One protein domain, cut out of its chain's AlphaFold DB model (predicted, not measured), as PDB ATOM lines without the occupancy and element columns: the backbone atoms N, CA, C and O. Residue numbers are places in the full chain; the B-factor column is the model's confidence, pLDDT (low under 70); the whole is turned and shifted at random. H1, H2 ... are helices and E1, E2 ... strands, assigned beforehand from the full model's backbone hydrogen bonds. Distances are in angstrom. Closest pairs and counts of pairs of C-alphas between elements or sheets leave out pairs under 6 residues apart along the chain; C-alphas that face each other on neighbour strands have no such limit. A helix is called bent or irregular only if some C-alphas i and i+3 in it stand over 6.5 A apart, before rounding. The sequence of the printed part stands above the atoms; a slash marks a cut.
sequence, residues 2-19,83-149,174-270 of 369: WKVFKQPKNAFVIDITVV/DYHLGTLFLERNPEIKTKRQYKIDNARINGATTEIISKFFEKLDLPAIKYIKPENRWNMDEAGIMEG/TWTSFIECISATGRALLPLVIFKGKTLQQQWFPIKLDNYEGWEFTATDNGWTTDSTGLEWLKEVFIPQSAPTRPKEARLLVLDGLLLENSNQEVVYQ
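Overview. This is residues 2 to 19, 83 to 149 and 174 to 270 of the 369 residues of the protein "DDE-1 domain-containing protein" of Sclerotinia sclerotiorum (strain ATCC 18683 / 1980 / Ss-1) (UniProt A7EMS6). A strongly twisted sheet of seven strands curls round one helix, H5, and a long thin arm leads away from this body to H1, which sits far off with residues 83 to 90 standing free. H2, H3 and H4 follow one another from the arm's near end back to the sheet, which H4 only grazes. The printed part has 182 residues with five named helices and seven named strands, in the order E1 E2 H1 H2 H3 H4 E3 E4 E5 E6 H5 E7; the sheet is mixed, in the order E1 E2 E7 E3 E4 E5 E6. The class is mixed, helices and strands, with under half of the residues, 89 of 182, in named elements. The whole is loose, with a radius of gyration of the C-alphas of 21.6 A and spans of 65 by 49 by 40 A.

Along the chain. E1, residues 4 to 6, begins with C-alpha 4 at (90.651, 49.120, 54.891), and E2 is residues 11 to 15. H1, residues 83 to 93, is 15.5 A long and begins with C-alpha 83 at (97.390, 43.810, 113.597). H2 is residues 107 to 112, H3 residues 115 to 125, 15.4 A long, and H4 residues 128 to 131. E3, residues 138 to 147, is 29.6 A long, and E4, residues 175 to 183, is 25.9 A long. E5 is residues 192 to 196 and E6 residues 216 to 220. H5, residues 227 to 241, is 19.9 A long and irregular, but only just: C-alphas 236 and 239 are 6.7 A apart. E7, residues 251 to 255, ends with C-alpha 255 at (94.666, 41.307, 64.181).

Arrangement. E1 and E2 meet only at a point. E2 and E7 are parallel at 21 degrees, with no backbone N and O within hydrogen-bond range across the pair. E7 and E3 are parallel, with N 139 and O 252 at 2.8 A. E3 and E4 are antiparallel, with N 178 and O 144 at 2.7 A. E4 and E5 are an antiparallel hairpin, with N 194 and O 177 at 2.8 A. E5 and E6 are parallel, with N 218 and O 193 at 2.8 A. H5 is on the sheet; its closest C-alphas to E5 are those of Trp 233 and Leu 192, 6.4 A. H3 and H4 are close but not clearly touching, the closest C-alphas being those of Leu 125 and Lys 131, 6.2 A. H2 and H3 meet only through their link, and H1 and H2 are apart. In H1, H2 and H3 every O i to N i+4 pair is within hydrogen-bond range, in H5 8 of 11, and H4 is too short for such a pair.

Size, cuts and confidence. The two C-alphas farthest apart are those of Pro 8 and His 85, 69.8 A. Residues 20 to 82 are not printed, with 40.0 A from C-alpha 19 to C-alpha 83, nor are residues 150 to 173, with 8.8 A from C-alpha 149 to C-alpha 174. The links H1 to H2 and E5 to E6 are long. The mean pLDDT of the printed part is 72.5, and 53 residues are under 70, among them residues 2 to 19 and 257 to 270.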
ATOM      1  N   TRP A   2      93.801  54.821  59.587       25.89
ATOM      2  CA  TRP A   2      93.085  53.570  59.298       25.89
ATOM      3  C   TRP A   2      93.196  53.167  57.822       25.89
ATOM      4  O   TRP A   2      92.926  53.996  56.953       25.89
ATOM      5  N   LYS A   3      93.525  51.904  57.530       22.75
ATOM      6  CA  LYS A   3      93.463  51.348  56.170       22.75
ATOM      7  C   LYS A   3      92.517  50.149  56.132       22.75
ATOM      8  O   LYS A   3      92.732  49.151  56.805       22.75
ATOM      9  N   VAL A   4      91.469  50.259  55.319       26.78
ATOM     10  CA  VAL A   4      90.651  49.120  54.891       26.78
ATOM     11  C   VAL A   4      91.285  48.593  53.610       26.78
ATOM     12  O   VAL A   4      91.255  49.269  52.582       26.78
ATOM     13  N   PHE A   5      91.885  47.406  53.660       26.81
ATOM     14  CA  PHE A   5      92.454  46.783  52.469       26.81
ATOM     15  C   PHE A   5      91.363  46.025  51.711       26.81
ATOM     16  O   PHE A   5      90.815  45.037  52.198       26.81
ATOM     17  N   LYS A   6      91.052  46.485  50.497       24.06
ATOM     18  CA  LYS A   6      90.203  45.761  49.547       24.06
ATOM     19  C   LYS A   6      91.114  44.939  48.633       24.06
ATOM     20  O   LYS A   6      91.587  45.439  47.619       24.06
ATOM     21  N   GLN A   7      91.403  43.698  49.015       28.45
ATOM     22  CA  GLN A   7      92.097  42.752  48.134       28.45
ATOM     23  C   GLN A   7      91.110  42.160  47.109       28.45
ATOM     24  O   GLN A   7      89.916  42.021  47.404       28.45
ATOM     25  N   PRO A   8      91.561  41.819  45.888       27.38
ATOM     26  CA  PRO A   8      90.696  41.218  44.889       27.38
ATOM     27  C   PRO A   8      90.357  39.788  45.332       27.38
ATOM     28  O   PRO A   8      91.221  38.919  45.352       27.38
ATOM     29  N   LYS A   9      89.066  39.572  45.631       30.72
ATOM     30  CA  LYS A   9      88.387  38.342  46.102       30.72
ATOM     31  C   LYS A   9      88.188  38.254  47.632       30.72
ATOM     32  O   LYS A   9      88.956  37.651  48.366       30.72
ATOM     33  N   ASN A  10      87.044  38.799  48.061       30.45
ATOM     34  CA  ASN A  10      86.201  38.396  49.205       30.45
ATOM     35  C   ASN A  10      86.780  38.362  50.639       30.45
ATOM     36  O   ASN A  10      86.129  37.804  51.522       30.45
ATOM     37  N   ALA A  11      87.926  38.983  50.924       28.59
ATOM     38  CA  ALA A  11      88.425  39.134  52.297       28.59
ATOM     39  C   ALA A  11      88.479  40.612  52.716       28.59
ATOM     40  O   ALA A  11      88.987  41.451  51.972       28.59
ATOM     41  N   PHE A  12      87.968  40.911  53.914       29.42
ATOM     42  CA  PHE A  12      88.151  42.195  54.588       29.42
ATOM     43  C   PHE A  12      89.097  41.971  55.768       29.42
ATOM     44  O   PHE A  12      88.775  41.225  56.692       29.42
ATOM     45  N   VAL A  13      90.269  42.600  55.726       29.48
ATOM     46  CA  VAL A  13      91.197  42.644  56.860       29.48
ATOM     47  C   VAL A  13      90.957  43.963  57.577       29.48
ATOM     48  O   VAL A  13      90.999  45.022  56.941       29.48
ATOM     49  N   ILE A  14      90.657  43.897  58.871       29.62
ATOM     50  CA  ILE A  14      90.548  45.088  59.709       29.62
ATOM     51  C   ILE A  14      91.745  45.074  60.643       29.62
ATOM     52  O   ILE A  14      91.876  44.185  61.477       29.62
ATOM     53  N   ASP A  15      92.604  46.068  60.465       27.97
ATOM     54  CA  ASP A  15      93.695  46.372  61.380       27.97
ATOM     55  C   ASP A  15      93.115  47.022  62.643       27.97
ATOM     56  O   ASP A  15      92.409  48.044  62.568       27.97
ATOM     57  N   ILE A  16      93.321  46.368  63.784       31.84
ATOM     58  CA  ILE A  16      92.736  46.746  65.061       31.84
ATOM     59  C   ILE A  16      93.783  46.572  66.165       31.84
ATOM     60  O   ILE A  16      93.904  45.509  66.756       31.84
ATOM     61  N   THR A  17      94.433  47.657  66.578       27.25
ATOM     62  CA  THR A  17      95.055  47.702  67.910       27.25
ATOM     63  C   THR A  17      93.952  47.731  68.970       27.25
ATOM     64  O   THR A  17      93.470  48.796  69.358       27.25
ATOM     65  N   VAL A  18      93.486  46.555  69.390       25.59
ATOM     66  CA  VAL A  18      92.586  46.375  70.533       25.59
ATOM     67  C   VAL A  18      93.173  45.299  71.419       25.59
ATOM     68  O   VAL A  18      93.211  44.122  71.075       25.59
ATOM     69  N   VAL A  19      93.578  45.736  72.606       26.23
ATOM     70  CA  VAL A  19      93.919  44.874  73.731       26.23
ATOM     71  C   VAL A  19      92.643  44.140  74.145       26.23
ATOM     72  O   VAL A  19      91.808  44.677  74.876       26.23
ATOM     73  N   ASP A  83      97.662  43.241 114.913       45.50
ATOM     74  CA  ASP A  83      97.390  43.810 113.597       45.50
ATOM     75  C   ASP A  83      96.573  42.822 112.739       45.50
ATOM     76  O   ASP A  83      95.590  43.199 112.097       45.50
ATOM     77  N   TYR A  84      96.880  41.522 112.833       53.34
ATOM     78  CA  TYR A  84      96.087  40.450 112.212       53.34
ATOM     79  C   TYR A  84      94.639  40.405 112.721       53.34
ATOM     80  O   TYR A  84      93.710  40.150 111.948       53.34
ATOM     81  N   HIS A  85      94.432  40.670 114.015       56.62
ATOM     82  CA  HIS A  85      93.099  40.696 114.612       56.62
ATOM     83  C   HIS A  85      92.278  41.899 114.128       56.62
ATOM     84  O   HIS A  85      91.093  41.773 113.833       56.62
ATOM     85  N   LEU A  86      92.916  43.060 113.962       56.56
ATOM     86  CA  LEU A  86      92.246  44.246 113.434       56.56
ATOM     87  C   LEU A  86      91.833  44.067 111.964       56.56
ATOM     88  O   LEU A  86      90.716  44.426 111.592       56.56
ATOM     89  N   GLY A  87      92.698  43.466 111.140       61.59
ATOM     90  CA  GLY A  87      92.400  43.193 109.730       61.59
ATOM     91  C   GLY A  87      91.252  42.197 109.530       61.59
ATOM     92  O   GLY A  87      90.423  42.377 108.641       61.59
ATOM     93  N   THR A  88      91.162  41.174 110.381       65.94
ATOM     94  CA  THR A  88      90.066  40.190 110.343       65.94
ATOM     95  C   THR A  88      88.739  40.792 110.807       65.94
ATOM     96  O   THR A  88      87.754  40.698 110.079       65.94
ATOM     97  N   LEU A  89      88.728  41.525 111.926       72.25
ATOM     98  CA  LEU A  89      87.534  42.231 112.411       72.25
ATOM     99  C   LEU A  89      87.017  43.286 111.421       72.25
ATOM    100  O   LEU A  89      85.811  43.505 111.315       72.25
ATOM    101  N   PHE A  90      87.911  43.958 110.694       71.62
ATOM    102  CA  PHE A  90      87.527  44.908 109.652       71.62
ATOM    103  C   PHE A  90      86.808  44.220 108.482       71.62
ATOM    104  O   PHE A  90      85.780  44.719 108.029       71.62
ATOM    105  N   LEU A  91      87.301  43.066 108.019       72.69
ATOM    106  CA  LEU A  91      86.659  42.294 106.946       72.69
ATOM    107  C   LEU A  91      85.316  41.691 107.383       72.69
ATOM    108  O   LEU A  91      84.388  41.625 106.585       72.69
ATOM    109  N   GLU A  92      85.185  41.294 108.650       76.94
ATOM    110  CA  GLU A  92      83.917  40.809 109.211       76.94
ATOM    111  C   GLU A  92      82.852  41.911 109.301       76.94
ATOM    112  O   GLU A  92      81.668  41.645 109.103       76.94
ATOM    113  N   ARG A  93      83.263  43.158 109.567       80.25
ATOM    114  CA  ARG A  93      82.360  44.320 109.646       80.25
ATOM    115  C   ARG A  93      81.946  44.877 108.283       80.25
ATOM    116  O   ARG A  93      80.951  45.588 108.226       80.25
ATOM    117  N   ASN A  94      82.690  44.566 107.222       73.94
ATOM    118  CA  ASN A  94      82.478  45.095 105.872       73.94
ATOM    119  C   ASN A  94      82.406  43.932 104.855       73.94
ATOM    120  O   ASN A  94      83.367  43.706 104.114       73.94
ATOM    121  N   PRO A  95      81.306  43.148 104.823       79.62
ATOM    122  CA  PRO A  95      81.176  41.948 103.981       79.62
ATOM    123  C   PRO A  95      81.250  42.216 102.464       79.62
ATOM    124  O   PRO A  95      81.488  41.295 101.673       79.62
ATOM    125  N   GLU A  96      81.059  43.464 102.041       75.44
ATOM    126  CA  GLU A  96      81.267  43.953 100.679       75.44
ATOM    127  C   GLU A  96      82.753  44.039 100.283       75.44
ATOM    128  O   GLU A  96      83.083  43.995  99.093       75.44
ATOM    129  N   ILE A  97      83.666  44.086 101.259       74.88
ATOM    130  CA  ILE A  97      85.113  44.153 101.051       74.88
ATOM    131  C   ILE A  97      85.706  42.746 101.156       74.88
ATOM    132  O   ILE A  97      85.554  42.041 102.149       74.88
ATOM    133  N   LYS A  98      86.433  42.318 100.119       71.56
ATOM    134  CA  LYS A  98      87.114  41.014 100.092       71.56
ATOM    135  C   LYS A  98      88.578  41.174  99.737       71.56
ATOM    136  O   LYS A  98      88.920  41.911  98.814       71.56
ATOM    137  N   THR A  99      89.435  40.397 100.394       69.88
ATOM    138  CA  THR A  99      90.832  40.257  99.983       69.88
ATOM    139  C   THR A  99      90.884  39.606  98.602       69.88
ATOM    140  O   THR A  99      90.499  38.448  98.422       69.88
ATOM    141  N   LYS A 100      91.362  40.355  97.610       65.62
ATOM    142  CA  LYS A 100      91.613  39.863  96.255       65.62
ATOM    143  C   LYS A 100      93.115  39.820  96.021       65.62
ATOM    144  O   LYS A 100      93.853  40.679  96.495       65.62
ATOM    145  N   ARG A 101      93.579  38.812  95.284       57.16
ATOM    146  CA  ARG A 101      94.960  38.809  94.794       57.16
ATOM    147  C   ARG A 101      95.085  39.885  93.724       57.16
ATOM    148  O   ARG A 101      94.267  39.914  92.807       57.16
ATOM    149  N   GLN A 102      96.093  40.742  93.843       53.50
ATOM    150  CA  GLN A 102      96.453  41.631  92.746       53.50
ATOM    151  C   GLN A 102      97.085  40.810  91.622       53.50
ATOM    152  O   GLN A 102      97.861  39.884  91.879       53.50
ATOM    153  N   TYR A 103      96.789  41.184  90.384       58.03
ATOM    154  CA  TYR A 103      97.465  40.662  89.207       58.03
ATOM    155  C   TYR A 103      98.255  41.793  88.568       58.03
ATOM    156  O   TYR A 103      97.826  42.946  88.577       58.03
ATOM    157  N   LYS A 104      99.435  41.465  88.044       63.81
ATOM    158  CA  LYS A 104     100.202  42.415  87.247       63.81
ATOM    159  C   LYS A 104      99.516  42.527  85.892       63.81
ATOM    160  O   LYS A 104      99.329  41.517  85.223       63.81
ATOM    161  N   ILE A 105      99.157  43.741  85.519       65.75
ATOM    162  CA  ILE A 105      98.720  44.083  84.173       65.75
ATOM    163  C   ILE A 105      99.748  45.054  83.599       65.75
ATOM    164  O   ILE A 105     100.332  45.853  84.333       65.75
ATOM    165  N   ASP A 106     100.022  44.923  82.308       66.81
ATOM    166  CA  ASP A 106     100.973  45.790  81.630       66.81
ATOM    167  C   ASP A 106     100.470  47.245  81.600       66.81
ATOM    168  O   ASP A 106      99.284  47.501  81.386       66.81
ATOM    169  N   ASN A 107     101.369  48.203  81.827       69.44
ATOM    170  CA  ASN A 107     101.004  49.615  81.926       69.44
ATOM    171  C   ASN A 107     100.449  50.159  80.598       69.44
ATOM    172  O   ASN A 107      99.497  50.940  80.601       69.44
ATOM    173  N   ALA A 108     100.990  49.720  79.457       65.50
ATOM    174  CA  ALA A 108     100.471  50.117  78.153       65.50
ATOM    175  C   ALA A 108      99.051  49.576  77.941       65.50
ATOM    176  O   ALA A 108      98.217  50.276  77.373       65.50
ATOM    177  N   ARG A 109      98.727  48.391  78.479       66.38
ATOM    178  CA  ARG A 109      97.351  47.859  78.454       66.38
ATOM    179  C   ARG A 109      96.381  48.704  79.274       66.38
ATOM    180  O   ARG A 109      95.272  48.939  78.810       66.38
ATOM    181  N   ILE A 110      96.785  49.176  80.455       66.88
ATOM    182  CA  ILE A 110      95.937  50.063  81.270       66.88
ATOM    183  C   ILE A 110      95.676  51.375  80.521       66.88
ATOM    184  O   ILE A 110      94.532  51.799  80.398       66.88
ATOM    185  N   ASN A 111      96.733  52.003  80.004       70.62
ATOM    186  CA  ASN A 111      96.630  53.327  79.390       70.62
ATOM    187  C   ASN A 111      96.019  53.291  77.979       70.62
ATOM    188  O   ASN A 111      95.409  54.265  77.550       70.62
ATOM    189  N   GLY A 112      96.169  52.177  77.258       68.12
ATOM    190  CA  GLY A 112      95.612  51.980  75.919       68.12
ATOM    191  C   GLY A 112      94.138  51.568  75.907       68.12
ATOM    192  O   GLY A 112      93.463  51.746  74.896       68.12
ATOM    193  N   ALA A 113      93.605  51.049  77.016       69.94
ATOM    194  CA  ALA A 113      92.212  50.618  77.136       69.94
ATOM    195  C   ALA A 113      91.277  51.774  77.543       69.94
ATOM    196  O   ALA A 113      90.543  51.673  78.529       69.94
ATOM    197  N   THR A 114      91.292  52.889  76.804       74.12
ATOM    198  CA  THR A 114      90.359  53.994  77.071       74.12
ATOM    199  C   THR A 114      88.965  53.696  76.519       74.12
ATOM    200  O   THR A 114      88.802  52.987  75.519       74.12
ATOM    201  N   THR A 115      87.939  54.268  77.150       79.31
ATOM    202  CA  THR A 115      86.534  54.118  76.739       79.31
ATOM    203  C   THR A 115      86.331  54.483  75.271       79.31
ATOM    204  O   THR A 115      85.598  53.806  74.558       79.31
ATOM    205  N   GLU A 116      87.005  55.526  74.790       76.50
ATOM    206  CA  GLU A 116      86.879  56.015  73.419       76.50
ATOM    207  C   GLU A 116      87.455  55.019  72.409       76.50
ATOM    208  O   GLU A 116      86.887  54.839  71.332       76.50
ATOM    209  N   ILE A 117      88.574  54.370  72.744       74.62
ATOM    210  CA  ILE A 117      89.205  53.351  71.895       74.62
ATOM    211  C   ILE A 117      88.306  52.115  71.824       74.62
ATOM    212  O   ILE A 117      88.019  51.616  70.734       74.62
ATOM    213  N   ILE A 118      87.801  51.674  72.977       78.69
ATOM    214  CA  ILE A 118      86.927  50.505  73.079       78.69
ATOM    215  C   ILE A 118      85.582  50.762  72.377       78.69
ATOM    216  O   ILE A 118      85.132  49.923  71.599       78.69
ATOM    217  N   SER A 119      84.959  51.930  72.576       80.19
ATOM    218  CA  SER A 119      83.691  52.294  71.918       80.19
ATOM    219  C   SER A 119      83.834  52.282  70.400       80.19
ATOM    220  O   SER A 119      83.080  51.598  69.709       80.19
ATOM    221  N   LYS A 120      84.873  52.944  69.872       82.19
ATOM    222  CA  LYS A 120      85.141  52.990  68.427       82.19
ATOM    223  C   LYS A 120      85.375  51.607  67.824       82.19
ATOM    224  O   LYS A 120      85.063  51.387  66.654       82.19
ATOM    225  N   PHE A 121      85.945  50.676  68.584       80.94
ATOM    226  CA  PHE A 121      86.086  49.293  68.142       80.94
ATOM    227  C   PHE A 121      84.726  48.606  67.984       80.94
ATOM    228  O   PHE A 121      84.455  48.031  66.927       80.94
ATOM    229  N   PHE A 122      83.852  48.701  68.986       83.94
ATOM    230  CA  PHE A 122      82.525  48.090  68.911       83.94
ATOM    231  C   PHE A 122      81.642  48.739  67.843       83.94
ATOM    232  O   PHE A 122      80.968  48.022  67.110       83.94
ATOM    233  N   GLU A 123      81.737  50.057  67.652       86.19
ATOM    234  CA  GLU A 123      81.076  50.761  66.546       86.19
ATOM    235  C   GLU A 123      81.464  50.176  65.178       86.19
ATOM    236  O   GLU A 123      80.615  50.010  64.302       86.19
ATOM    237  N   LYS A 124      82.736  49.795  64.988       81.19
ATOM    238  CA  LYS A 124      83.183  49.120  63.760       81.19
ATOM    239  C   LYS A 124      82.635  47.710  63.638       81.19
ATOM    240  O   LYS A 124      82.237  47.316  62.545       81.19
ATOM    241  N   LEU A 125      82.613  46.947  64.728       84.75
ATOM    242  CA  LEU A 125      82.019  45.609  64.721       84.75
ATOM    243  C   LEU A 125      80.517  45.644  64.410       84.75
ATOM    244  O   LEU A 125      79.992  44.690  63.831       84.75
ATOM    245  N   ASP A 126      79.848  46.749  64.740       86.38
ATOM    246  CA  ASP A 126      78.435  46.980  64.453       86.38
ATOM    247  C   ASP A 126      78.140  47.469  63.027       86.38
ATOM    248  O   ASP A 126      76.972  47.493  62.623       86.38
ATOM    249  N   LEU A 127      79.162  47.786  62.221       87.62
ATOM    250  CA  LEU A 127      78.962  48.141  60.816       87.62
ATOM    251  C   LEU A 127      78.238  47.002  60.079       87.62
ATOM    252  O   LEU A 127      78.671  45.852  60.177       87.62
ATOM    253  N   PRO A 128      77.206  47.290  59.258       85.94
ATOM    254  CA  PRO A 128      76.424  46.260  58.569       85.94
ATOM    255  C   PRO A 128      77.283  45.245  57.802       85.94
ATOM    256  O   PRO A 128      77.058  44.042  57.888       85.94
ATOM    257  N   ALA A 129      78.330  45.717  57.115       85.06
ATOM    258  CA  ALA A 129      79.245  44.869  56.351       85.06
ATOM    259  C   ALA A 129      79.961  43.801  57.202       85.06
ATOM    260  O   ALA A 129      80.274  42.730  56.691       85.06
ATOM    261  N   ILE A 130      80.207  44.084  58.483       85.12
ATOM    262  CA  ILE A 130      80.915  43.203  59.422       85.12
ATOM    263  C   ILE A 130      79.910  42.417  60.265       85.12
ATOM    264  O   ILE A 130      80.050  41.210  60.460       85.12
ATOM    265  N   LYS A 131      78.842  43.084  60.700       86.31
ATOM    266  CA  LYS A 131      77.769  42.518  61.515       86.31
ATOM    267  C   LYS A 131      77.050  41.352  60.842       86.31
ATOM    268  O   LYS A 131      76.651  40.423  61.538       86.31
ATOM    269  N   TYR A 132      76.927  41.356  59.514       88.06
ATOM    270  CA  TYR A 132      76.318  40.248  58.769       88.06
ATOM    271  C   TYR A 132      77.277  39.086  58.464       88.06
ATOM    272  O   TYR A 132      76.831  38.039  57.995       88.06
ATOM    273  N   ILE A 133      78.579  39.213  58.753       86.50
ATOM    274  CA  ILE A 133      79.520  38.090  58.640       86.50
ATOM    275  C   ILE A 133      79.173  37.068  59.722       86.50
ATOM    276  O   ILE A 133      79.067  37.415  60.899       86.50
ATOM    277  N   LYS A 134      78.998  35.799  59.345       88.12
ATOM    278  CA  LYS A 134      78.669  34.729  60.295       88.12
ATOM    279  C   LYS A 134      79.758  34.585  61.364       88.12
ATOM    280  O   LYS A 134      80.929  34.690  61.007       88.12
ATOM    281  N   PRO A 135      79.415  34.275  62.627       88.19
ATOM    282  CA  PRO A 135      80.405  34.036  63.683       88.19
ATOM    283  C   PRO A 135      81.472  32.994  63.308       88.19
ATOM    284  O   PRO A 135      82.641  33.172  63.621       88.19
ATOM    285  N   GLU A 136      81.094  31.954  62.565       87.81
ATOM    286  CA  GLU A 136      82.009  30.912  62.067       87.81
ATOM    287  C   GLU A 136      83.108  31.456  61.137       87.81
ATOM    288  O   GLU A 136      84.184  30.875  61.051       87.81
ATOM    289  N   ASN A 137      82.852  32.590  60.476       88.44
ATOM    290  CA  ASN A 137      83.768  33.258  59.551       88.44
ATOM    291  C   ASN A 137      84.435  34.498  60.178       88.44
ATOM    292  O   ASN A 137      85.029  35.304  59.456       88.44
ATOM    293  N   ARG A 138      84.305  34.688  61.499       89.19
ATOM    294  CA  ARG A 138      84.988  35.741  62.261       89.19
ATOM    295  C   ARG A 138      86.127  35.120  63.042       89.19
ATOM    296  O   ARG A 138      85.887  34.237  63.859       89.19
ATOM    297  N   TRP A 139      87.328  35.610  62.804       87.62
ATOM    298  CA  TRP A 139      88.559  35.031  63.310       87.62
ATOM    299  C   TRP A 139      89.343  36.064  64.102       87.62
ATOM    300  O   TRP A 139      89.484  37.204  63.663       87.62
ATOM    301  N   ASN A 140      89.848  35.645  65.254       90.06
ATOM    302  CA  ASN A 140      90.808  36.386  66.050       90.06
ATOM    303  C   ASN A 140      92.153  35.675  65.943       90.06
ATOM    304  O   ASN A 140      92.213  34.475  66.215       90.06
ATOM    305  N   MET A 141      93.196  36.384  65.528       86.75
ATOM    306  CA  MET A 141      94.563  35.868  65.553       86.75
ATOM    307  C   MET A 141      95.387  36.644  66.573       86.75
ATOM    308  O   MET A 141      95.179  37.843  66.752       86.75
ATOM    309  N   ASP A 142      96.282  35.932  67.246       86.62
ATOM    310  CA  ASP A 142      97.227  36.498  68.200       86.62
ATOM    311  C   ASP A 142      98.586  35.787  68.099       86.62
ATOM    312  O   ASP A 142      98.675  34.654  67.608       86.62
ATOM    313  N   GLU A 143      99.637  36.459  68.570       83.88
ATOM    314  CA  GLU A 143     100.966  35.871  68.730       83.88
ATOM    315  C   GLU A 143     101.168  35.432  70.184       83.88
ATOM    316  O   GLU A 143     101.066  36.219  71.125       83.88
ATOM    317  N   ALA A 144     101.515  34.161  70.365       83.50
ATOM    318  CA  ALA A 144     101.918  33.610  71.648       83.50
ATOM    319  C   ALA A 144     103.402  33.243  71.619       83.50
ATOM    320  O   ALA A 144     103.949  32.872  70.588       83.50
ATOM    321  N   GLY A 145     104.063  33.302  72.772       83.25
ATOM    322  CA  GLY A 145     105.462  32.912  72.909       83.25
ATOM    323  C   GLY A 145     105.661  31.992  74.101       83.25
ATOM    324  O   GLY A 145     105.113  32.230  75.179       83.25
ATOM    325  N   ILE A 146     106.484  30.960  73.930       81.38
ATOM    326  CA  ILE A 146     106.956  30.106  75.021       81.38
ATOM    327  C   ILE A 146     108.472  30.243  75.106       81.38
ATOM    328  O   ILE A 146     109.188  30.057  74.122       81.38
ATOM    329  N   MET A 147     108.972  30.559  76.300       79.19
ATOM    330  CA  MET A 147     110.407  30.598  76.559       79.19
ATOM    331  C   MET A 147     110.913  29.212  76.960       79.19
ATOM    332  O   MET A 147     110.355  28.557  77.843       79.19
ATOM    333  N   GLU A 148     112.003  28.778  76.333       74.56
ATOM    334  CA  GLU A 148     112.646  27.499  76.607       74.56
ATOM    335  C   GLU A 148     112.977  27.369  78.101       74.56
ATOM    336  O   GLU A 148     113.624  28.225  78.708       74.56
ATOM    337  N   GLY A 149     112.501  26.285  78.718       64.88
ATOM    338  CA  GLY A 149     112.750  25.999  80.128       64.88
ATOM    339  C   GLY A 149     111.983  26.862  81.133       64.88
ATOM    340  O   GLY A 149     112.141  26.670  82.345       64.88
ATOM    341  N   THR A 174     115.805  31.534  75.029       79.69
ATOM    342  CA  THR A 174     115.338  31.311  73.663       79.69
ATOM    343  C   THR A 174     113.818  31.242  73.668       79.69
ATOM    344  O   THR A 174     113.236  30.485  74.440       79.69
ATOM    345  N   TRP A 175     113.183  32.049  72.825       80.62
ATOM    346  CA  TRP A 175     111.739  32.046  72.627       80.62
ATOM    347  C   TRP A 175     111.377  31.198  71.410       80.62
ATOM    348  O   TRP A 175     112.121  31.157  70.429       80.62
ATOM    349  N   THR A 176     110.245  30.510  71.504       84.94
ATOM    350  CA  THR A 176     109.515  29.943  70.368       84.94
ATOM    351  C   THR A 176     108.200  30.697  70.278       84.94
ATOM    352  O   THR A 176     107.446  30.705  71.255       84.94
ATOM    353  N   SER A 177     107.959  31.352  69.147       86.56
ATOM    354  CA  SER A 177     106.715  32.078  68.887       86.56
ATOM    355  C   SER A 177     105.723  31.195  68.131       86.56
ATOM    356  O   SER A 177     106.101  30.252  67.437       86.56
ATOM    357  N   PHE A 178     104.443  31.504  68.274       87.88
ATOM    358  CA  PHE A 178     103.324  30.806  67.665       87.88
ATOM    359  C   PHE A 178     102.334  31.842  67.151       87.88
ATOM    360  O   PHE A 178     101.970  32.758  67.885       87.88
ATOM    361  N   ILE A 179     101.862  31.670  65.920       88.38
ATOM    362  CA  ILE A 179     100.705  32.410  65.419       88.38
ATOM    363  C   ILE A 179      99.487  31.502  65.553       88.38
ATOM    364  O   ILE A 179      99.374  30.488  64.856       88.38
ATOM    365  N   GLU A 180      98.578  31.872  66.449       89.00
ATOM    366  CA  GLU A 180      97.372  31.108  66.763       89.00
ATOM    367  C   GLU A 180      96.126  31.860  66.309       89.00
ATOM    368  O   GLU A 180      96.058  33.087  66.355       89.00
ATOM    369  N   CYS A 181      95.105  31.129  65.862       88.19
ATOM    370  CA  CYS A 181      93.882  31.749  65.370       88.19
ATOM    371  C   CYS A 181      92.642  30.951  65.757       88.19
ATOM    372  O   CYS A 181      92.591  29.734  65.575       88.19
ATOM    373  N   ILE A 182      91.626  31.646  66.269       89.88
ATOM    374  CA  ILE A 182      90.379  31.058  66.754       89.88
ATOM    375  C   ILE A 182      89.161  31.769  66.162       89.88
ATOM    376  O   ILE A 182      89.127  32.995  66.045       89.88
ATOM    377  N   SER A 183      88.145  31.000  65.775       88.75
ATOM    378  CA  SER A 183      86.872  31.550  65.315       88.75
ATOM    379  C   SER A 183      86.015  32.030  66.489       88.75
ATOM    380  O   SER A 183      86.147  31.551  67.617       88.75
ATOM    381  N   ALA A 184      85.023  32.881  66.221       87.00
ATOM    382  CA  ALA A 184      84.042  33.275  67.237       87.00
ATOM    383  C   ALA A 184      83.144  32.110  67.713       87.00
ATOM    384  O   ALA A 184      82.439  32.243  68.710       87.00
ATOM    385  N   THR A 185      83.169  30.962  67.024       85.94
ATOM    386  CA  THR A 185      82.523  29.712  67.464       85.94
ATOM    387  C   THR A 185      83.449  28.797  68.271       85.94
ATOM    388  O   THR A 185      83.016  27.733  68.708       85.94
ATOM    389  N   GLY A 186      84.705  29.198  68.492       84.00
ATOM    390  CA  GLY A 186      85.690  28.450  69.274       84.00
ATOM    391  C   GLY A 186      86.482  27.406  68.483       84.00
ATOM    392  O   GLY A 186      87.156  26.574  69.086       84.00
ATOM    393  N   ARG A 187      86.417  27.412  67.144       87.44
ATOM    394  CA  ARG A 187      87.259  26.546  66.305       87.44
ATOM    395  C   ARG A 187      88.654  27.155  66.201       87.44
ATOM    396  O   ARG A 187      88.791  28.245  65.657       87.44
ATOM    397  N   ALA A 188      89.671  26.440  66.667       89.19
ATOM    398  CA  ALA A 188      91.069  26.814  66.466       89.19
ATOM    399  C   ALA A 188      91.586  26.317  65.105       89.19
ATOM    400  O   ALA A 188      91.209  25.229  64.657       89.19
ATOM    401  N   LEU A 189      92.424  27.121  64.451       89.50
ATOM    402  CA  LEU A 189      93.239  26.704  63.307       89.50
ATOM    403  C   LEU A 189      94.523  26.026  63.794       89.50
ATOM    404  O   LEU A 189      94.928  26.212  64.943       89.50
ATOM    405  N   LEU A 190      95.163  25.253  62.919       90.62
ATOM    406  CA  LEU A 190      96.503  24.734  63.187       90.62
ATOM    407  C   LEU A 190      97.489  25.918  63.203       90.62
ATOM    408  O   LEU A 190      97.355  26.815  62.367       90.62
ATOM    409  N   PRO A 191      98.426  25.974  64.158       89.50
ATOM    410  CA  PRO A 191      99.293  27.134  64.329       89.50
ATOM    411  C   PRO A 191     100.456  27.141  63.331       89.50
ATOM    412  O   PRO A 191     100.853  26.096  62.809       89.50
ATOM    413  N   LEU A 192     101.044  28.325  63.129       89.31
ATOM    414  CA  LEU A 192     102.407  28.452  62.604       89.31
ATOM    415  C   LEU A 192     103.368  28.587  63.784       89.31
ATOM    416  O   LEU A 192     103.223  29.506  64.589       89.31
ATOM    417  N   VAL A 193     104.354  27.701  63.867       89.00
ATOM    418  CA  VAL A 193     105.401  27.730  64.893       89.00
ATOM    419  C   VAL A 193     106.663  28.373  64.329       89.00
ATOM    420  O   VAL A 193     107.149  27.977  63.270       89.00
ATOM    421  N   ILE A 194     107.225  29.333  65.058       88.00
ATOM    422  CA  ILE A 194     108.410  30.093  64.667       88.00
ATOM    423  C   ILE A 194     109.537  29.796  65.656       88.00
ATOM    424  O   ILE A 194     109.494  30.186  66.826       88.00
ATOM    425  N   PHE A 195     110.573  29.115  65.174       88.12
ATOM    426  CA  PHE A 195     111.780  28.856  65.950       88.12
ATOM    427  C   PHE A 195     112.832  29.939  65.738       88.12
ATOM    428  O   PHE A 195     113.013  30.462  64.639       88.12
ATOM    429  N   LYS A 196     113.615  30.214  66.782       86.00
ATOM    430  CA  LYS A 196     114.815  31.036  66.647       86.00
ATOM    431  C   LYS A 196     115.927  30.260  65.935       86.00
ATOM    432  O   LYS A 196     116.495  29.323  66.493       86.00
ATOM    433  N   GLY A 197     116.298  30.694  64.737       84.75
ATOM    434  CA  GLY A 197     117.425  30.167  63.975       84.75
ATOM    435  C   GLY A 197     117.356  30.519  62.491       84.75
ATOM    436  O   GLY A 197     116.370  31.060  62.008       84.75
ATOM    437  N   LYS A 198     118.416  30.182  61.752       81.94
ATOM    438  CA  LYS A 198     118.491  30.438  60.301       81.94
ATOM    439  C   LYS A 198     117.622  29.493  59.477       81.94
ATOM    440  O   LYS A 198     117.132  29.860  58.418       81.94
ATOM    441  N   THR A 199     117.509  28.252  59.933       84.31
ATOM    442  CA  THR A 199     116.776  27.173  59.272       84.31
ATOM    443  C   THR A 199     116.234  26.224  60.328       84.31
ATOM    444  O   THR A 199     116.798  26.115  61.421       84.31
ATOM    445  N   LEU A 200     115.161  25.511  59.987       85.44
ATOM    446  CA  LEU A 200     114.663  24.410  60.801       85.44
ATOM    447  C   LEU A 200     115.702  23.291  60.863       85.44
ATOM    448  O   LEU A 200     116.244  22.871  59.839       85.44
ATOM    449  N   GLN A 201     115.974  22.805  62.069       79.06
ATOM    450  CA  GLN A 201     116.900  21.701  62.282       79.06
ATOM    451  C   GLN A 201     116.136  20.451  62.691       79.06
ATOM    452  O   GLN A 201     115.291  20.494  63.583       79.06
ATOM    453  N   GLN A 202     116.480  19.312  62.087       80.12
ATOM    454  CA  GLN A 202     115.814  18.035  62.360       80.12
ATOM    455  C   GLN A 202     115.857  17.653  63.848       80.12
ATOM    456  O   GLN A 202     114.909  17.067  64.355       80.12
ATOM    457  N   GLN A 203     116.919  18.035  64.565       81.88
ATOM    458  CA  GLN A 203     117.070  17.762  65.999       81.88
ATOM    459  C   GLN A 203     116.035  18.458  66.900       81.88
ATOM    460  O   GLN A 203     115.915  18.094  68.066       81.88
ATOM    461  N   TRP A 204     115.308  19.459  66.395       80.50
ATOM    462  CA  TRP A 204     114.245  20.136  67.151       80.50
ATOM    463  C   TRP A 204     112.937  19.352  67.165       80.50
ATOM    464  O   TRP A 204     112.050  19.646  67.962       80.50
ATOM    465  N   PHE A 205     112.821  18.346  66.301       81.38
ATOM    466  CA  PHE A 205     111.613  17.564  66.139       81.38
ATOM    467  C   PHE A 205     111.782  16.165  66.736       81.38
ATOM    468  O   PHE A 205     112.854  15.560  66.636       81.38
ATOM    469  N   PRO A 206     110.722  15.609  67.343       78.56
ATOM    470  CA  PRO A 206     110.704  14.196  67.679       78.56
ATOM    471  C   PRO A 206     110.769  13.344  66.405       78.56
ATOM    472  O   PRO A 206     110.340  13.754  65.331       78.56
ATOM    473  N   ILE A 207     111.251  12.107  66.547       80.38
ATOM    474  CA  ILE A 207     111.358  11.141  65.436       80.38
ATOM    475  C   ILE A 207     109.989  10.879  64.780       80.38
ATOM    476  O   ILE A 207     109.919  10.572  63.593       80.38
ATOM    477  N   LYS A 208     108.901  11.003  65.549       81.00
ATOM    478  CA  LYS A 208     107.521  10.894  65.067       81.00
ATOM    479  C   LYS A 208     106.798  12.218  65.250       81.00
ATOM    480  O   LYS A 208     106.770  12.743  66.361       81.00
ATOM    481  N   LEU A 209     106.187  12.705  64.176       78.81
ATOM    482  CA  LEU A 209     105.484  13.988  64.119       78.81
ATOM    483  C   LEU A 209     103.957  13.850  64.179       78.81
ATOM    484  O   LEU A 209     103.262  14.835  63.975       78.81
ATOM    485  N   ASP A 210     103.431  12.667  64.505       83.06
ATOM    486  CA  ASP A 210     101.990  12.355  64.478       83.06
ATOM    487  C   ASP A 210     101.134  13.361  65.280       83.06
ATOM    488  O   ASP A 210     100.034  13.721  64.876       83.06
ATOM    489  N   ASN A 211     101.656  13.878  66.400       78.75
ATOM    490  CA  ASN A 211     100.957  14.865  67.240       78.75
ATOM    491  C   ASN A 211     100.926  16.289  66.650       78.75
ATOM    492  O   ASN A 211     100.233  17.151  67.186       78.75
ATOM    493  N   TYR A 212     101.694  16.536  65.591       82.81
ATOM    494  CA  TYR A 212     101.871  17.833  64.934       82.81
ATOM    495  C   TYR A 212     101.419  17.789  63.471       82.81
ATOM    496  O   TYR A 212     101.859  18.592  62.649       82.81
ATOM    497  N   GLU A 213     100.569  16.825  63.120       83.00
ATOM    498  CA  GLU A 213     100.063  16.680  61.761       83.00
ATOM    499  C   GLU A 213      99.345  17.963  61.303       83.00
ATOM    500  O   GLU A 213      98.449  18.478  61.975       83.00
ATOM    501  N   GLY A 214      99.781  18.499  60.158       83.00
ATOM    502  CA  GLY A 214      99.255  19.728  59.557       83.00
ATOM    503  C   GLY A 214      99.686  21.036  60.234       83.00
ATOM    504  O   GLY A 214      99.183  22.094  59.862       83.00
ATOM    505  N   TRP A 215     100.575  20.987  61.230       88.38
ATOM    506  CA  TRP A 215     101.196  22.193  61.778       88.38
ATOM    507  C   TRP A 215     102.249  22.717  60.810       88.38
ATOM    508  O   TRP A 215     103.009  21.938  60.233       88.38
ATOM    509  N   GLU A 216     102.324  24.040  60.695       88.50
ATOM    510  CA  GLU A 216     103.353  24.694  59.897       88.50
ATOM    511  C   GLU A 216     104.498  25.157  60.795       88.50
ATOM    512  O   GLU A 216     104.292  25.602  61.929       88.50
ATOM    513  N   PHE A 217     105.723  25.064  60.281       88.62
ATOM    514  CA  PHE A 217     106.937  25.399  61.018       88.62
ATOM    515  C   PHE A 217     107.827  26.303  60.176       88.62
ATOM    516  O   PHE A 217     108.064  26.038  59.000       88.62
ATOM    517  N   THR A 218     108.389  27.334  60.796       88.94
ATOM    518  CA  THR A 218     109.363  28.229  60.167       88.94
ATOM    519  C   THR A 218     110.436  28.652  61.170       88.94
ATOM    520  O   THR A 218     110.344  28.366  62.369       88.94
ATOM    521  N   ALA A 219     111.500  29.286  60.683       86.31
ATOM    522  CA  ALA A 219     112.594  29.770  61.516       86.31
ATOM    523  C   ALA A 219     112.984  31.202  61.141       86.31
ATOM    524  O   ALA A 219     113.120  31.525  59.961       86.31
ATOM    525  N   THR A 220     113.193  32.047  62.151       86.75
ATOM    526  CA  THR A 220     113.702  33.415  61.990       86.75
ATOM    527  C   THR A 220     114.912  33.639  62.893       86.75
ATOM    528  O   THR A 220     115.006  33.072  63.981       86.75
ATOM    529  N   ASP A 221     115.856  34.493  62.481       83.81
ATOM    530  CA  ASP A 221     117.111  34.719  63.223       83.81
ATOM    531  C   ASP A 221     116.887  35.135  64.688       83.81
ATOM    532  O   ASP A 221     117.676  34.806  65.583       83.81
ATOM    533  N   ASN A 222     115.802  35.863  64.942       81.00
ATOM    534  CA  ASN A 222     115.448  36.388  66.252       81.00
ATOM    535  C   ASN A 222     114.332  35.585  66.954       81.00
ATOM    536  O   ASN A 222     114.176  35.755  68.162       81.00
ATOM    537  N   GLY A 223     113.650  34.674  66.249       81.12
ATOM    538  CA  GLY A 223     112.527  33.882  66.763       81.12
ATOM    539  C   GLY A 223     111.202  34.641  66.836       81.12
ATOM    540  O   GLY A 223     110.258  34.119  67.412       81.12
ATOM    541  N   TRP A 224     111.139  35.854  66.280       80.75
ATOM    542  CA  TRP A 224     109.942  36.696  66.258       80.75
ATOM    543  C   TRP A 224     109.250  36.639  64.900       80.75
ATOM    544  O   TRP A 224     109.874  36.303  63.885       80.75
ATOM    545  N   THR A 225     107.977  37.031  64.884       78.62
ATOM    546  CA  THR A 225     107.220  37.216  63.648       78.62
ATOM    547  C   THR A 225     107.773  38.388  62.834       78.62
ATOM    548  O   THR A 225     108.054  39.472  63.344       78.62
ATOM    549  N   THR A 226     107.918  38.169  61.534       81.25
ATOM    550  CA  THR A 226     108.214  39.178  60.512       81.25
ATOM    551  C   THR A 226     107.076  39.246  59.494       81.25
ATOM    552  O   THR A 226     106.281  38.312  59.366       81.25
ATOM    553  N   ASP A 227     107.034  40.301  58.684       81.50
ATOM    554  CA  ASP A 227     106.029  40.460  57.623       81.50
ATOM    555  C   ASP A 227     106.002  39.286  56.646       81.50
ATOM    556  O   ASP A 227     104.935  38.880  56.181       81.50
ATOM    557  N   SER A 228     107.171  38.715  56.342       82.31
ATOM    558  CA  SER A 228     107.261  37.544  55.473       82.31
ATOM    559  C   SER A 228     106.591  36.332  56.112       82.31
ATOM    560  O   SER A 228     105.806  35.668  55.443       82.31
ATOM    561  N   THR A 229     106.834  36.089  57.405       83.81
ATOM    562  CA  THR A 229     106.199  34.978  58.134       83.81
ATOM    563  C   THR A 229     104.705  35.210  58.365       83.81
ATOM    564  O   THR A 229     103.923  34.270  58.277       83.81
ATOM    565  N   GLY A 230     104.268  36.459  58.569       85.38
ATOM    566  CA  GLY A 230     102.847  36.796  58.665       85.38
ATOM    567  C   GLY A 230     102.111  36.591  57.337       85.38
ATOM    568  O   GLY A 230     100.990  36.080  57.311       85.38
ATOM    569  N   LEU A 231     102.749  36.931  56.212       84.88
ATOM    570  CA  LEU A 231     102.202  36.676  54.877       84.88
ATOM    571  C   LEU A 231     102.169  35.180  54.540       84.88
ATOM    572  O   LEU A 231     101.203  34.719  53.928       84.88
ATOM    573  N   GLU A 232     103.212  34.440  54.910       85.94
ATOM    574  CA  GLU A 232     103.277  32.982  54.789       85.94
ATOM    575  C   GLU A 232     102.153  32.327  55.596       85.94
ATOM    576  O   GLU A 232     101.336  31.609  55.026       85.94
ATOM    577  N   TRP A 233     101.999  32.693  56.872       90.81
ATOM    578  CA  TRP A 233     100.872  32.260  57.700       90.81
ATOM    579  C   TRP A 233      99.521  32.559  57.040       90.81
ATOM    580  O   TRP A 233      98.643  31.697  56.979       90.81
ATOM    581  N   LEU A 234      99.337  33.764  56.494       90.31
ATOM    582  CA  LEU A 234      98.073  34.131  55.862       90.31
ATOM    583  C   LEU A 234      97.747  33.214  54.668       90.31
ATOM    584  O   LEU A 234      96.591  32.824  54.491       90.31
ATOM    585  N   LYS A 235      98.751  32.888  53.849       87.81
ATOM    586  CA  LYS A 235      98.600  32.095  52.619       87.81
ATOM    587  C   LYS A 235      98.482  30.601  52.876       87.81
ATOM    588  O   LYS A 235      97.596  29.983  52.295       87.81
ATOM    589  N   GLU A 236      99.344  30.059  53.726       87.31
ATOM    590  CA  GLU A 236      99.490  28.616  53.919       87.31
ATOM    591  C   GLU A 236      98.578  28.097  55.042       87.31
ATOM    592  O   GLU A 236      98.034  26.999  54.955       87.31
ATOM    593  N   VAL A 237      98.308  28.917  56.065       90.00
ATOM    594  CA  VAL A 237      97.509  28.513  57.233       90.00
ATOM    595  C   VAL A 237      96.111  29.117  57.184       90.00
ATOM    596  O   VAL A 237      95.109  28.399  57.099       90.00
ATOM    597  N   PHE A 238      96.004  30.447  57.219       90.75
ATOM    598  CA  PHE A 238      94.714  31.103  57.423       90.75
ATOM    599  C   PHE A 238      93.762  30.895  56.245       90.75
ATOM    600  O   PHE A 238      92.640  30.427  56.436       90.75
ATOM    601  N   ILE A 239      94.167  31.250  55.022       90.56
ATOM    602  CA  ILE A 239      93.282  31.206  53.851       90.56
ATOM    603  C   ILE A 239      92.743  29.790  53.576       90.56
ATOM    604  O   ILE A 239      91.526  29.701  53.357       90.56
ATOM    605  N   PRO A 240      93.565  28.719  53.607       90.94
ATOM    606  CA  PRO A 240      93.109  27.357  53.348       90.94
ATOM    607  C   PRO A 240      92.225  26.811  54.472       90.94
ATOM    608  O   PRO A 240      91.177  26.230  54.197       90.94
ATOM    609  N   GLN A 241      92.593  27.037  55.739       91.31
ATOM    610  CA  GLN A 241      91.895  26.414  56.870       91.31
ATOM    611  C   GLN A 241      90.635  27.168  57.324       91.31
ATOM    612  O   GLN A 241      89.752  26.570  57.945       91.31
ATOM    613  N   SER A 242      90.529  28.464  57.008       89.00
ATOM    614  CA  SER A 242      89.362  29.309  57.323       89.00
ATOM    615  C   SER A 242      88.344  29.411  56.183       89.00
ATOM    616  O   SER A 242      87.426  30.229  56.259       89.00
ATOM    617  N   ALA A 243      88.522  28.655  55.093       87.88
ATOM    618  CA  ALA A 243      87.653  28.730  53.925       87.88
ATOM    619  C   ALA A 243      86.170  28.555  54.324       87.88
ATOM    620  O   ALA A 243      85.822  27.572  54.983       87.88
ATOM    621  N   PRO A 244      85.284  29.496  53.947       84.31
ATOM    622  CA  PRO A 244      83.888  29.424  54.338       84.31
ATOM    623  C   PRO A 244      83.182  28.294  53.591       84.31
ATOM    624  O   PRO A 244      83.474  28.024  52.424       84.31
ATOM    625  N   THR A 245      82.166  27.703  54.219       82.31
ATOM    626  CA  THR A 245      81.341  26.632  53.629       82.31
ATOM    627  C   THR A 245      80.755  27.023  52.270       82.31
ATOM    628  O   THR A 245      80.568  26.180  51.395       82.31
ATOM    629  N   ARG A 246      80.461  28.317  52.073       83.88
ATOM    630  CA  ARG A 246      80.061  28.875  50.778       83.88
ATOM    631  C   ARG A 246      81.155  29.821  50.264       83.88
ATOM    632  O   ARG A 246      81.384  30.848  50.900       83.88
ATOM    633  N   PRO A 247      81.739  29.590  49.072       81.81
ATOM    634  CA  PRO A 247      82.882  30.366  48.561       81.81
ATOM    635  C   PRO A 247      82.676  31.885  48.411       81.81
ATOM    636  O   PRO A 247      83.640  32.636  48.275       81.81
ATOM    637  N   LYS A 248      81.423  32.355  48.380       85.06
ATOM    638  CA  LYS A 248      81.083  33.782  48.250       85.06
ATOM    639  C   LYS A 248      80.903  34.497  49.592       85.06
ATOM    640  O   LYS A 248      80.666  35.700  49.594       85.06
ATOM    641  N   GLU A 249      80.968  33.782  50.713       87.44
ATOM    642  CA  GLU A 249      80.837  34.401  52.030       87.44
ATOM    643  C   GLU A 249      82.095  35.194  52.391       87.44
ATOM    644  O   GLU A 249      83.222  34.782  52.112       87.44
ATOM    645  N   ALA A 250      81.888  36.352  53.014       87.06
ATOM    646  CA  ALA A 250      82.975  37.166  53.533       87.06
ATOM    647  C   ALA A 250      83.566  36.540  54.804       87.06
ATOM    648  O   ALA A 250      82.871  35.863  55.568       87.06
ATOM    649  N   ARG A 251      84.849  36.824  55.035       88.38
ATOM    650  CA  ARG A 251      85.580  36.500  56.262       88.38
ATOM    651  C   ARG A 251      86.051  37.778  56.932       88.38
ATOM    652  O   ARG A 251      86.440  38.722  56.242       88.38
ATOM    653  N   LEU A 252      86.027  37.770  58.258       88.94
ATOM    654  CA  LEU A 252      86.613  38.803  59.096       88.94
ATOM    655  C   LEU A 252      87.823  38.213  59.812       88.94
ATOM    656  O   LEU A 252      87.690  37.188  60.478       88.94
ATOM    657  N   LEU A 253      88.959  38.891  59.706       88.94
ATOM    658  CA  LEU A 253      90.143  38.624  60.508       88.94
ATOM    659  C   LEU A 253      90.441  39.857  61.363       88.94
ATOM    660  O   LEU A 253      90.554  40.962  60.826       88.94
ATOM    661  N   VAL A 254      90.521  39.647  62.673       87.06
ATOM    662  CA  VAL A 254      90.921  40.628  63.684       87.06
ATOM    663  C   VAL A 254      92.368  40.334  64.068       87.06
ATOM    664  O   VAL A 254      92.674  39.201  64.438       87.06
ATOM    665  N   LEU A 255      93.224  41.349  63.931       81.19
ATOM    666  CA  LEU A 255      94.666  41.307  64.181       81.19
ATOM    667  C   LEU A 255      95.062  42.469  65.085       81.19
ATOM    668  O   LEU A 255      94.511  43.555  64.899       81.19
ATOM    669  N   ASP A 256      96.050  42.264  65.959       71.19
ATOM    670  CA  ASP A 256      96.731  43.364  66.649       71.19
ATOM    671  C   ASP A 256      97.718  44.081  65.703       71.19
ATOM    672  O   ASP A 256      98.290  43.483  64.784       71.19
ATOM    673  N   GLY A 257      97.924  45.381  65.921       55.47
ATOM    674  CA  GLY A 257      98.647  46.281  65.011       55.47
ATOM    675  C   GLY A 257     100.143  45.980  64.846       55.47
ATOM    676  O   GLY A 257     100.764  46.482  63.910       55.47
ATOM    677  N   LEU A 258     100.723  45.131  65.704       53.94
ATOM    678  CA  LEU A 258     102.147  44.774  65.670       53.94
ATOM    679  C   LEU A 258     102.563  44.109  64.345       53.94
ATOM    680  O   LEU A 258     103.678  44.305  63.872       53.94
ATOM    681  N   LEU A 259     101.657  43.363  63.706       46.94
ATOM    682  CA  LEU A 259     101.951  42.607  62.481       46.94
ATOM    683  C   LEU A 259     101.845  43.432  61.187       46.94
ATOM    684  O   LEU A 259     102.146  42.921  60.111       46.94
ATOM    685  N   LEU A 260     101.411  44.696  61.266       45.06
ATOM    686  CA  LEU A 260     101.188  45.566  60.100       45.06
ATOM    687  C   LEU A 260     102.031  46.851  60.113       45.06
ATOM    688  O   LEU A 260     101.969  47.641  59.166       45.06
ATOM    689  N   GLU A 261     102.854  47.066  61.141       42.97
ATOM    690  CA  GLU A 261     103.664  48.286  61.268       42.97
ATOM    691  C   GLU A 261     104.810  48.365  60.238       42.97
ATOM    692  O   GLU A 261     105.226  49.456  59.837       42.97
ATOM    693  N   ASN A 262     105.258  47.224  59.710       37.47
ATOM    694  CA  ASN A 262     106.377  47.141  58.765       37.47
ATOM    695  C   ASN A 262     105.945  47.132  57.281       37.47
ATOM    696  O   ASN A 262     106.737  47.489  56.405       37.47
ATOM    697  N   SER A 263     104.668  46.865  56.970       39.19
ATOM    698  CA  SER A 263     104.192  46.709  55.584       39.19
ATOM    699  C   SER A 263     103.994  48.033  54.822       39.19
ATOM    700  O   SER A 263     103.429  48.046  53.725       39.19
ATOM    701  N   ASN A 264     104.395  49.168  55.403       35.91
ATOM    702  CA  ASN A 264     104.361  50.488  54.760       35.91
ATOM    703  C   ASN A 264     105.757  51.012  54.378       35.91
ATOM    704  O   ASN A 264     105.871  52.169  53.970       35.91
ATOM    705  N   GLN A 265     106.814  50.201  54.482       36.56
ATOM    706  CA  GLN A 265     108.109  50.543  53.898       36.56
ATOM    707  C   GLN A 265     108.208  49.967  52.481       36.56
ATOM    708  O   GLN A 265     108.167  48.755  52.285       36.56
ATOM    709  N   GLU A 266     108.357  50.836  51.475       30.36
ATOM    710  CA  GLU A 266     108.991  50.415  50.223       30.36
ATOM    711  C   GLU A 266     110.326  49.754  50.578       30.36
ATOM    712  O   GLU A 266     111.126  50.322  51.325       30.36
ATOM    713  N   VAL A 267     110.540  48.539  50.071       33.47
ATOM    714  CA  VAL A 267     111.751  47.749  50.289       33.47
ATOM    715  C   VAL A 267     112.958  48.541  49.785       33.47
ATOM    716  O   VAL A 267     113.272  48.541  48.598       33.47
ATOM    717  N   VAL A 268     113.659  49.203  50.701       28.89
ATOM    718  CA  VAL A 268     115.021  49.689  50.489       28.89
ATOM    719  C   VAL A 268     115.929  48.723  51.237       28.89
ATOM    720  O   VAL A 268     116.005  48.746  52.462       28.89
ATOM    721  N   TYR A 269     116.599  47.836  50.501       33.72
ATOM    722  CA  TYR A 269     117.715  47.056  51.041       33.72
ATOM    723  C   TYR A 269     118.741  48.013  51.664       33.72
ATOM    724  O   TYR A 269     119.162  48.917  50.952       33.72
ATOM    725  N   GLN A 270     119.146  47.806  52.929       27.48
ATOM    726  CA  GLN A 270     120.541  47.672  53.417       27.48
ATOM    727  C   GLN A 270     120.599  47.446  54.956       27.48
ATOM    728  O   GLN A 270     119.872  48.074  55.720       27.48
TER     729      GLN A 270